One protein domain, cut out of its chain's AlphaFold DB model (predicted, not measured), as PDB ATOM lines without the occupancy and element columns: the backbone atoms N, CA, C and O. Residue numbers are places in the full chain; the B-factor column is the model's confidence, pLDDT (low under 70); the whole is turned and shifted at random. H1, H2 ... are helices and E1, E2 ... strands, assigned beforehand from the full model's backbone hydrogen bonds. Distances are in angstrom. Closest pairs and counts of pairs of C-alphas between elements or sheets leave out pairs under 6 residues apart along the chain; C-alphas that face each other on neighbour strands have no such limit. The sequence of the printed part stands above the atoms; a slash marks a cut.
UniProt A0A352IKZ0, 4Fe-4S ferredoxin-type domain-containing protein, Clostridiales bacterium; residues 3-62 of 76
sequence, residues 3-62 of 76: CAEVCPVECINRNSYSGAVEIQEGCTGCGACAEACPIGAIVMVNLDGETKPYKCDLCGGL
ATOM      1  N   CYS A   3      23.019 -12.040  29.101       96.75
ATOM      2  CA  CYS A   3      24.329 -11.390  29.163       96.75
ATOM      3  C   CYS A   3      24.476 -10.209  28.189       96.75
ATOM      4  O   CYS A   3      25.091  -9.213  28.556       96.75
ATOM      5  N   ALA A   4      23.905 -10.296  26.985       96.81
ATOM      6  CA  ALA A   4      23.919  -9.204  26.016       96.81
ATOM      7  C   ALA A   4      22.970  -8.064  26.413       96.81
ATOM      8  O   ALA A   4      23.335  -6.903  26.286       96.81
ATOM      9  N   GLU A   5      21.794  -8.386  26.956       97.38
ATOM     10  CA  GLU A   5      20.783  -7.398  27.367       97.38
ATOM     11  C   GLU A   5      21.244  -6.516  28.535       97.38
ATOM     12  O   GLU A   5      20.834  -5.363  28.631       97.38
ATOM     13  N   VAL A   6      22.107  -7.036  29.412       98.06
ATOM     14  CA  VAL A   6      22.670  -6.274  30.539       98.06
ATOM     15  C   VAL A   6      23.987  -5.570  30.200       98.06
ATOM     16  O   VAL A   6      24.562  -4.911  31.065       98.06
ATOM     17  N   CYS A   7      24.520  -5.734  28.984       98.06
ATOM     18  CA  CYS A   7      25.803  -5.150  28.606       98.06
ATOM     19  C   CYS A   7      25.635  -3.657  28.266       98.06
ATOM     20  O   CYS A   7      25.052  -3.342  27.231       98.06
ATOM     21  N   PRO A   8      26.188  -2.720  29.060       97.50
ATOM     22  CA  PRO A   8      25.960  -1.285  28.856       97.50
ATOM     23  C   PRO A   8      26.673  -0.709  27.624       97.50
ATOM     24  O   PRO A   8      26.377   0.405  27.213       97.50
ATOM     25  N   VAL A   9      27.641  -1.445  27.070       97.88
ATOM     26  CA  VAL A   9      28.419  -1.061  25.880       97.88
ATOM     27  C   VAL A   9      28.121  -1.961  24.679       97.88
ATOM     28  O   VAL A   9      28.853  -1.925  23.697       97.88
ATOM     29  N   GLU A  10      27.084  -2.802  24.781       97.31
ATOM     30  CA  GLU A  10      26.560  -3.628  23.683       97.31
ATOM     31  C   GLU A  10      27.627  -4.481  22.961       97.31
ATOM     32  O   GLU A  10      27.511  -4.804  21.782       97.31
ATOM     33  N   CYS A  11      28.674  -4.901  23.679       96.94
ATOM     34  CA  CYS A  11      29.818  -5.616  23.105       96.94
ATOM     35  C   CYS A  11      29.643  -7.145  23.092       96.94
ATOM     36  O   CYS A  11      30.624  -7.874  22.969       96.94
ATOM     37  N   ILE A  12      28.426  -7.664  23.277       97.31
ATOM     38  CA  ILE A  12      28.161  -9.108  23.344       97.31
ATOM     39  C   ILE A  12      27.214  -9.501  22.219       97.31
ATOM     40  O   ILE A  12      26.088  -9.014  22.152       97.31
ATOM     41  N   ASN A  13      27.647 -10.416  21.355       95.81
ATOM     42  CA  ASN A  13      26.836 -10.910  20.244       95.81
ATOM     43  C   ASN A  13      26.970 -12.428  20.078       95.81
ATOM     44  O   ASN A  13      27.843 -13.056  20.671       95.81
ATOM     45  N   ARG A  14      26.071 -13.028  19.293       95.38
ATOM     46  CA  ARG A  14      26.234 -14.411  18.837       95.38
ATOM     47  C   ARG A  14      26.899 -14.398  17.467       95.38
ATOM     48  O   ARG A  14      26.324 -13.866  16.519       95.38
ATOM     49  N   ASN A  15      28.050 -15.044  17.369       94.75
ATOM     50  CA  ASN A  15      28.731 -15.298  16.117       94.75
ATOM     51  C   ASN A  15      27.866 -16.216  15.239       94.75
ATOM     52  O   ASN A  15      27.415 -17.276  15.677       94.75
ATOM     53  N   SER A  16      27.603 -15.790  14.006       94.06
ATOM     54  CA  SER A  16      26.738 -16.505  13.063       94.06
ATOM     55  C   SER A  16      27.392 -17.742  12.447       94.06
ATOM     56  O   SER A  16      26.677 -18.629  11.989       94.06
ATOM     57  N   TYR A  17      28.725 -17.804  12.436       92.12
ATOM     58  CA  TYR A  17      29.492 -18.925  11.905       92.12
ATOM     59  C   TYR A  17      29.720 -20.002  12.966       92.12
ATOM     60  O   TYR A  17      29.311 -21.144  12.781       92.12
ATOM     61  N   SER A  18      30.333 -19.643  14.097       93.00
ATOM     62  CA  SER A  18      30.658 -20.604  15.161       93.00
ATOM     63  C   SER A  18      29.459 -20.933  16.054       93.00
ATOM     64  O   SER A  18      29.482 -21.908  16.801       93.00
ATOM     65  N   GLY A  19      28.424 -20.088  16.045       92.31
ATOM     66  CA  GLY A  19      27.324 -20.150  17.002       92.31
ATOM     67  C   GLY A  19      27.719 -19.711  18.415       92.31
ATOM     68  O   GLY A  19      26.848 -19.676  19.290       92.31
ATOM     69  N   ALA A  20      28.983 -19.355  18.664       95.06
ATOM     70  CA  ALA A  20      29.446 -18.910  19.968       95.06
ATOM     71  C   ALA A  20      28.786 -17.583  20.350       95.06
ATOM     72  O   ALA A  20      28.602 -16.696  19.523       95.06
ATOM     73  N   VAL A  21      28.450 -17.420  21.625       95.56
ATOM     74  CA  VAL A  21      28.286 -16.070  22.176       95.56
ATOM     75  C   VAL A  21      29.691 -15.530  22.379       95.56
ATOM     76  O   VAL A  21      30.509 -16.259  22.927       95.56
ATOM     77  N   GLU A  22      29.984 -14.306  21.959       95.81
ATOM     78  CA  GLU A  22      31.303 -13.665  21.996       95.81
ATOM     79  C   GLU A  22      31.229 -12.322  22.723       95.81
ATOM     80  O   GLU A  22      30.224 -11.618  22.635       95.81
ATOM     81  N   ILE A  23      32.296 -11.988  23.451       95.56
ATOM     82  CA  ILE A  23      32.496 -10.666  24.049       95.56
ATOM     83  C   ILE A  23      33.548  -9.982  23.181       95.56
ATOM     84  O   ILE A  23      34.687 -10.433  23.133       95.56
ATOM     85  N   GLN A  24      33.130  -8.956  22.452       94.12
ATOM     86  CA  GLN A  24      33.950  -8.214  21.504       94.12
ATOM     87  C   GLN A  24      34.834  -7.186  22.222       94.12
ATOM     88  O   GLN A  24      34.758  -6.988  23.442       94.12
ATOM     89  N   GLU A  25      35.657  -6.498  21.436       92.81
ATOM     90  CA  GLU A  25      36.414  -5.335  21.890       92.81
ATOM     91  C   GLU A  25      35.505  -4.253  22.501       92.81
ATOM     92  O   GLU A  25      34.293  -4.210  22.287       92.81
ATOM     93  N   GLY A  26      36.096  -3.369  23.309       93.12
ATOM     94  CA  GLY A  26      35.356  -2.316  24.014       93.12
ATOM     95  C   GLY A  26      34.717  -2.757  25.336       93.12
ATOM     96  O   GLY A  26      34.117  -1.936  26.029       93.12
ATOM     97  N   CYS A  27      34.886  -4.019  25.748       95.62
ATOM     98  CA  CYS A  27      34.463  -4.478  27.068       95.62
ATOM     99  C   CYS A  27      35.155  -3.684  28.192       95.62
ATOM    100  O   CYS A  27      36.385  -3.660  28.296       95.62
ATOM    101  N   THR A  28      34.362  -3.094  29.088       95.62
ATOM    102  CA  THR A  28      34.849  -2.277  30.213       95.62
ATOM    103  C   THR A  28      35.224  -3.087  31.454       95.62
ATOM    104  O   THR A  28      35.823  -2.543  32.372       95.62
ATOM    105  N   GLY A  29      34.871  -4.377  31.505       95.88
ATOM    106  CA  GLY A  29      35.101  -5.217  32.684       95.88
ATOM    107  C   GLY A  29      34.084  -5.031  33.820       95.88
ATOM    108  O   GLY A  29      34.335  -5.489  34.927       95.88
ATOM    109  N   CYS A  30      32.926  -4.400  33.573       97.19
ATOM    110  CA  CYS A  30      31.947  -4.063  34.624       97.19
ATOM    111  C   CYS A  30      31.288  -5.247  35.361       97.19
ATOM    112  O   CYS A  30      30.691  -5.038  36.408       97.19
ATOM    113  N   GLY A  31      31.347  -6.470  34.826       96.94
ATOM    114  CA  GLY A  31      30.838  -7.671  35.504       96.94
ATOM    115  C   GLY A  31      29.339  -7.968  35.364       96.94
ATOM    116  O   GLY A  31      28.943  -9.099  35.631       96.94
ATOM    117  N   ALA A  32      28.520  -7.049  34.842       97.94
ATOM    118  CA  ALA A  32      27.064  -7.243  34.727       97.94
ATOM    119  C   ALA A  32      26.667  -8.539  33.986       97.94
ATOM    120  O   ALA A  32      25.750  -9.251  34.388       97.94
ATOM    121  N   CYS A  33      27.393  -8.888  32.918       98.06
ATOM    122  CA  CYS A  33      27.145 -10.117  32.161       98.06
ATOM    123  C   CYS A  33      27.415 -11.403  32.963       98.06
ATOM    124  O   CYS A  33      26.730 -12.400  32.737       98.06
ATOM    125  N   ALA A  34      28.381 -11.380  33.889       97.69
ATOM    126  CA  ALA A  34      28.684 -12.505  34.767       97.69
ATOM    127  C   ALA A  34      27.584 -12.685  35.820       97.69
ATOM    128  O   ALA A  34      27.092 -13.797  35.996       97.69
ATOM    129  N   GLU A  35      27.129 -11.590  36.438       97.81
ATOM    130  CA  GLU A  35      26.025 -11.607  37.411       97.81
ATOM    131  C   GLU A  35      24.700 -12.074  36.794       97.81
ATOM    132  O   GLU A  35      23.949 -12.826  37.412       97.81
ATOM    133  N   ALA A  36      24.420 -11.676  35.551       97.69
ATOM    134  CA  ALA A  36      23.189 -12.047  34.860       97.69
ATOM    135  C   ALA A  36      23.173 -13.495  34.334       97.69
ATOM    136  O   ALA A  36      22.132 -13.953  33.863       97.69
ATOM    137  N   CYS A  37      24.301 -14.216  34.341       97.06
ATOM    138  CA  CYS A  37      24.383 -15.557  33.767       97.06
ATOM    139  C   CYS A  37      23.911 -16.626  34.775       97.06
ATOM    140  O   CYS A  37      24.653 -16.958  35.698       97.06
ATOM    141  N   PRO A  38      22.742 -17.268  34.577       95.94
ATOM    142  CA  PRO A  38      22.183 -18.196  35.567       95.94
ATOM    143  C   PRO A  38      22.975 -19.503  35.698       95.94
ATOM    144  O   PRO A  38      22.839 -20.214  36.687       95.94
ATOM    145  N   ILE A  39      23.782 -19.833  34.686       95.94
ATOM    146  CA  ILE A  39      24.597 -21.052  34.637       95.94
ATOM    147  C   ILE A  39      26.070 -20.797  34.979       95.94
ATOM    148  O   ILE A  39      26.873 -21.720  34.900       95.94
ATOM    149  N   GLY A  40      26.446 -19.552  35.297       95.38
ATOM    150  CA  GLY A  40      27.833 -19.207  35.626       95.38
ATOM    151  C   GLY A  40      28.832 -19.431  34.484       95.38
ATOM    152  O   GLY A  40      29.999 -19.706  34.735       95.38
ATOM    153  N   ALA A  41      28.398 -19.333  33.222       96.38
ATOM    154  CA  ALA A  41      29.261 -19.561  32.056       96.38
ATOM    155  C   ALA A  41      30.238 -18.406  31.761       96.38
ATOM    156  O   ALA A  41      31.112 -18.547  30.905       96.38
ATOM    157  N   ILE A  42      30.074 -17.265  32.435       97.12
ATOM    158  CA  ILE A  42      30.946 -16.096  32.330       97.12
ATOM    159  C   ILE A  42      31.556 -15.855  33.709       97.12
ATOM    160  O   ILE A  42      30.827 -15.694  34.685       97.12
ATOM    161  N   VAL A  43      32.884 -15.814  33.779       96.12
ATOM    162  CA  VAL A  43      33.640 -15.581  35.017       96.12
ATOM    163  C   VAL A  43      34.539 -14.363  34.860       96.12
ATOM    164  O   VAL A  43      35.125 -14.155  33.804       96.12
ATOM    165  N   MET A  44      34.658 -13.539  35.898       97.00
ATOM    166  CA  MET A  44      35.578 -12.401  35.880       97.00
ATOM    167  C   MET A  44      36.987 -12.885  36.215       97.00
ATOM    168  O   MET A  44      37.198 -13.493  37.263       97.00
ATOM    169  N   VAL A  45      37.943 -12.619  35.330       96.25
ATOM    170  CA  VAL A  45      39.350 -13.000  35.498       96.25
ATOM    171  C   VAL A  45      40.231 -11.761  35.457       96.25
ATOM    172  O   VAL A  45      39.933 -10.809  34.738       96.25
ATOM    173  N   ASN A  46      41.316 -11.772  36.230       95.31
ATOM    174  CA  ASN A  46      42.363 -10.764  36.130       95.31
ATOM    175  C   ASN A  46      43.459 -11.292  35.197       95.31
ATOM    176  O   ASN A  46      44.084 -12.309  35.502       95.31
ATOM    177  N   LEU A  47      43.647 -10.630  34.059       87.50
ATOM    178  CA  LEU A  47      44.693 -10.922  33.083       87.50
ATOM    179  C   LEU A  47      45.571  -9.681  32.978       87.50
ATOM    180  O   LEU A  47      45.088  -8.612  32.613       87.50
ATOM    181  N   ASP A  48      46.838  -9.816  33.361       89.38
ATOM    182  CA  ASP A  48      47.846  -8.755  33.265       89.38
ATOM    183  C   ASP A  48      47.422  -7.412  33.898       89.38
ATOM    184  O   ASP A  48      47.730  -6.332  33.399       89.38
ATOM    185  N   GLY A  49      46.715  -7.473  35.033       92.00
ATOM    186  CA  GLY A  49      46.252  -6.293  35.770       92.00
ATOM    187  C   GLY A  49      44.893  -5.756  35.316       92.00
ATOM    188  O   GLY A  49      44.315  -4.921  36.013       92.00
ATOM    189  N   GLU A  50      44.325  -6.277  34.230       91.75
ATOM    190  CA  GLU A  50      42.981  -5.932  33.777       91.75
ATOM    191  C   GLU A  50      41.968  -7.009  34.165       91.75
ATOM    192  O   GLU A  50      42.155  -8.198  33.915       91.75
ATOM    193  N   THR A  51      40.847  -6.594  34.760       95.25
ATOM    194  CA  THR A  51      39.750  -7.520  35.063       95.25
ATOM    195  C   THR A  51      38.766  -7.542  33.901       95.25
ATOM    196  O   THR A  51      38.137  -6.528  33.593       95.25
ATOM    197  N   LYS A  52      38.621  -8.697  33.250       94.62
ATOM    198  CA  LYS A  52      37.742  -8.896  32.090       94.62
ATOM    199  C   LYS A  52      36.874 -10.145  32.272       94.62
ATOM    200  O   LYS A  52      37.271 -11.075  32.973       94.62
ATOM    201  N   PRO A  53      35.682 -10.192  31.657       96.25
ATOM    202  CA  PRO A  53      34.893 -11.411  31.603       96.25
ATOM    203  C   PRO A  53      35.557 -12.437  30.675       96.25
ATOM    204  O   PRO A  53      35.899 -12.133  29.534       96.25
ATOM    205  N   TYR A  54      35.681 -13.668  31.151       94.44
ATOM    206  CA  TYR A  54      36.132 -14.827  30.397       94.44
ATOM    207  C   TYR A  54      34.986 -15.819  30.231       94.44
ATOM    208  O   TYR A  54      34.230 -16.092  31.166       94.44
ATOM    209  N   LYS A  55      34.853 -16.358  29.019       93.88
ATOM    210  CA  LYS A  55      33.848 -17.359  28.653       93.88
ATOM    211  C   LYS A  55      34.273 -18.113  27.401       93.88
ATOM    212  O   LYS A  55      34.896 -17.534  26.512       93.88
ATOM    213  N   CYS A  56      33.837 -19.364  27.285       94.81
ATOM    214  CA  CYS A  56      34.048 -20.180  26.090       94.81
ATOM    215  C   CYS A  56      33.548 -19.454  24.826       94.81
ATOM    216  O   CYS A  56      32.417 -18.959  24.776       94.81
ATOM    217  N   ASP A  57      34.402 -19.356  23.818       93.81
ATOM    218  CA  ASP A  57      34.158 -18.787  22.485       93.81
ATOM    219  C   ASP A  57      34.072 -19.881  21.403       93.81
ATOM    220  O   ASP A  57      34.142 -19.600  20.209       93.81
ATOM    221  N   LEU A  58      33.939 -21.140  21.835       94.88
ATOM    222  CA  LEU A  58      34.013 -22.339  20.997       94.88
ATOM    223  C   LEU A  58      35.307 -22.430  20.175       94.88
ATOM    224  O   LEU A  58      35.308 -23.094  19.141       94.88
ATOM    225  N   CYS A  59      36.389 -21.766  20.602       94.31
ATOM    226  CA  CYS A  59      37.651 -21.679  19.868       94.31
ATOM    227  C   CYS A  59      37.428 -21.285  18.393       94.31
ATOM    228  O   CYS A  59      37.980 -21.896  17.478       94.31
ATOM    229  N   GLY A  60      36.526 -20.327  18.145       89.88
ATOM    230  CA  GLY A  60      36.172 -19.890  16.790       89.88
ATOM    231  C   GLY A  60      35.349 -20.901  15.975       89.88
ATOM    232  O   GLY A  60      35.235 -20.755  14.761       89.88
ATOM    233  N   GLY A  61      34.758 -21.909  16.622       91.50
ATOM    234  CA  GLY A  61      33.961 -22.973  15.995       91.50
ATOM    235  C   GLY A  61      34.659 -24.335  15.939       91.50
ATOM    236  O   GLY A  61      34.039 -25.312  15.527       91.50
ATOM    237  N   LEU A  62      35.915 -24.422  16.382       92.56
ATOM    238  CA  LEU A  62      36.689 -25.662  16.465       92.56
ATOM    239  C   LEU A  62      37.152 -25.892  17.914       92.56
ATOM    240  O   LEU A  62      38.314 -25.656  18.233       92.56
TER     241      LEU A  62
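This is residues 3 to 62 of the 76 residues of the protein "4Fe-4S ferredoxin-type domain-containing protein" of Clostridiales bacterium (UniProt A0A352IKZ0). Two small two-stranded hairpins, E1 with E2 and E3 with E4, point away from each other, their turns at opposite ends of the domain and their open ends toward its middle, and loops make up most of the rest. The one-turn helix H1 sits by the open end of E3 and E4, while the last stretch runs from E4 toward the turn of the other hairpin and ends in a second one-turn helix, H2. The printed part has 60 residues with two named helices and four named strands, in the order E1, E2, H1, E3, E4, H2; the two sheets, E1 - E2 and E3 - E4, are both antiparallel. The class is mixed, helices and strands, with 24 residues, under half of those printed, in named elements. The whole is compact, with a radius of gyration of the C-alphas of 11.2 A, and rounded, spanning 30 by 26 by 23 A.

Start at Cys 3 and pass along to E1, residues 12 to 14, and then E2, residues 21 to 23. These two form an antiparallel hairpin, with 152 degrees between their directions. Look at N 13 and O 22, 3.1 A apart, and at N 22 and O 13, 2.8 A apart; both pairs are within hydrogen-bond range. Go on to H1, residues 32 to 35, which is apart from E1. Next come E3, residues 43 to 47, and E4, residues 50 to 54, a second antiparallel hairpin, with 142 degrees between their directions. Here N 43 and O 54 are 3.0 A apart and N 50 and O 47 are 2.9 A apart, both within hydrogen-bond range. The closest C-alphas of H1 and E3 are those of Ala 34 and Val 43, 5.8 A apart; those of H1 and E4 are Ala 34 and Pro 53, 7.1 A apart. Between the two hairpins, the closest C-alphas of E2 and E4 are those of Ile 23 and Pro 53, 8.0 A apart, while E1 is apart from both E3 and E4, and E2 is apart from E3. Last comes H2, residues 58 to 61, apart from E1, E2, E3 and H1. H1 and H2 are too short for any O i to N i+4 pair, but each has one O i to N i+3 pair, and it is within range.

Find C-alpha 12 at (28.161, -9.108, 23.344); from there E1 runs 7.2 A to C-alpha 14. E2 runs 7.1 A from C-alpha 21 to C-alpha 23. H1 covers 5.2 A from C-alpha 32 to C-alpha 35. Find C-alpha 43 at (33.640, -15.581, 35.017); E3 runs 12.1 A from there to C-alpha 47. E4 comes back over 11.7 A, from C-alpha 50 to C-alpha 54. H2 covers 5.0 A and ends at C-alpha 61, at (33.961, -22.973, 15.995); compare this with C-alpha 18, between E1 and E2, at (30.658, -20.604, 15.161).

Look for the two C-alphas farthest apart at the turns of the two hairpins: Tyr 17 and Gly 49, 31.8 A apart. The first and last printed C-alphas, Cys 3 and Leu 62, are 22.8 A apart. The printed part has no cut. The links from E3 to E4 and from E4 to H2 are tight, those from E1 to E2, E2 to H1 and H1 to E3 are short, and no link is long. In the B-factor column of this predicted model you will find a mean pLDDT of 95.2 for the printed part, and no printed residue is under 70.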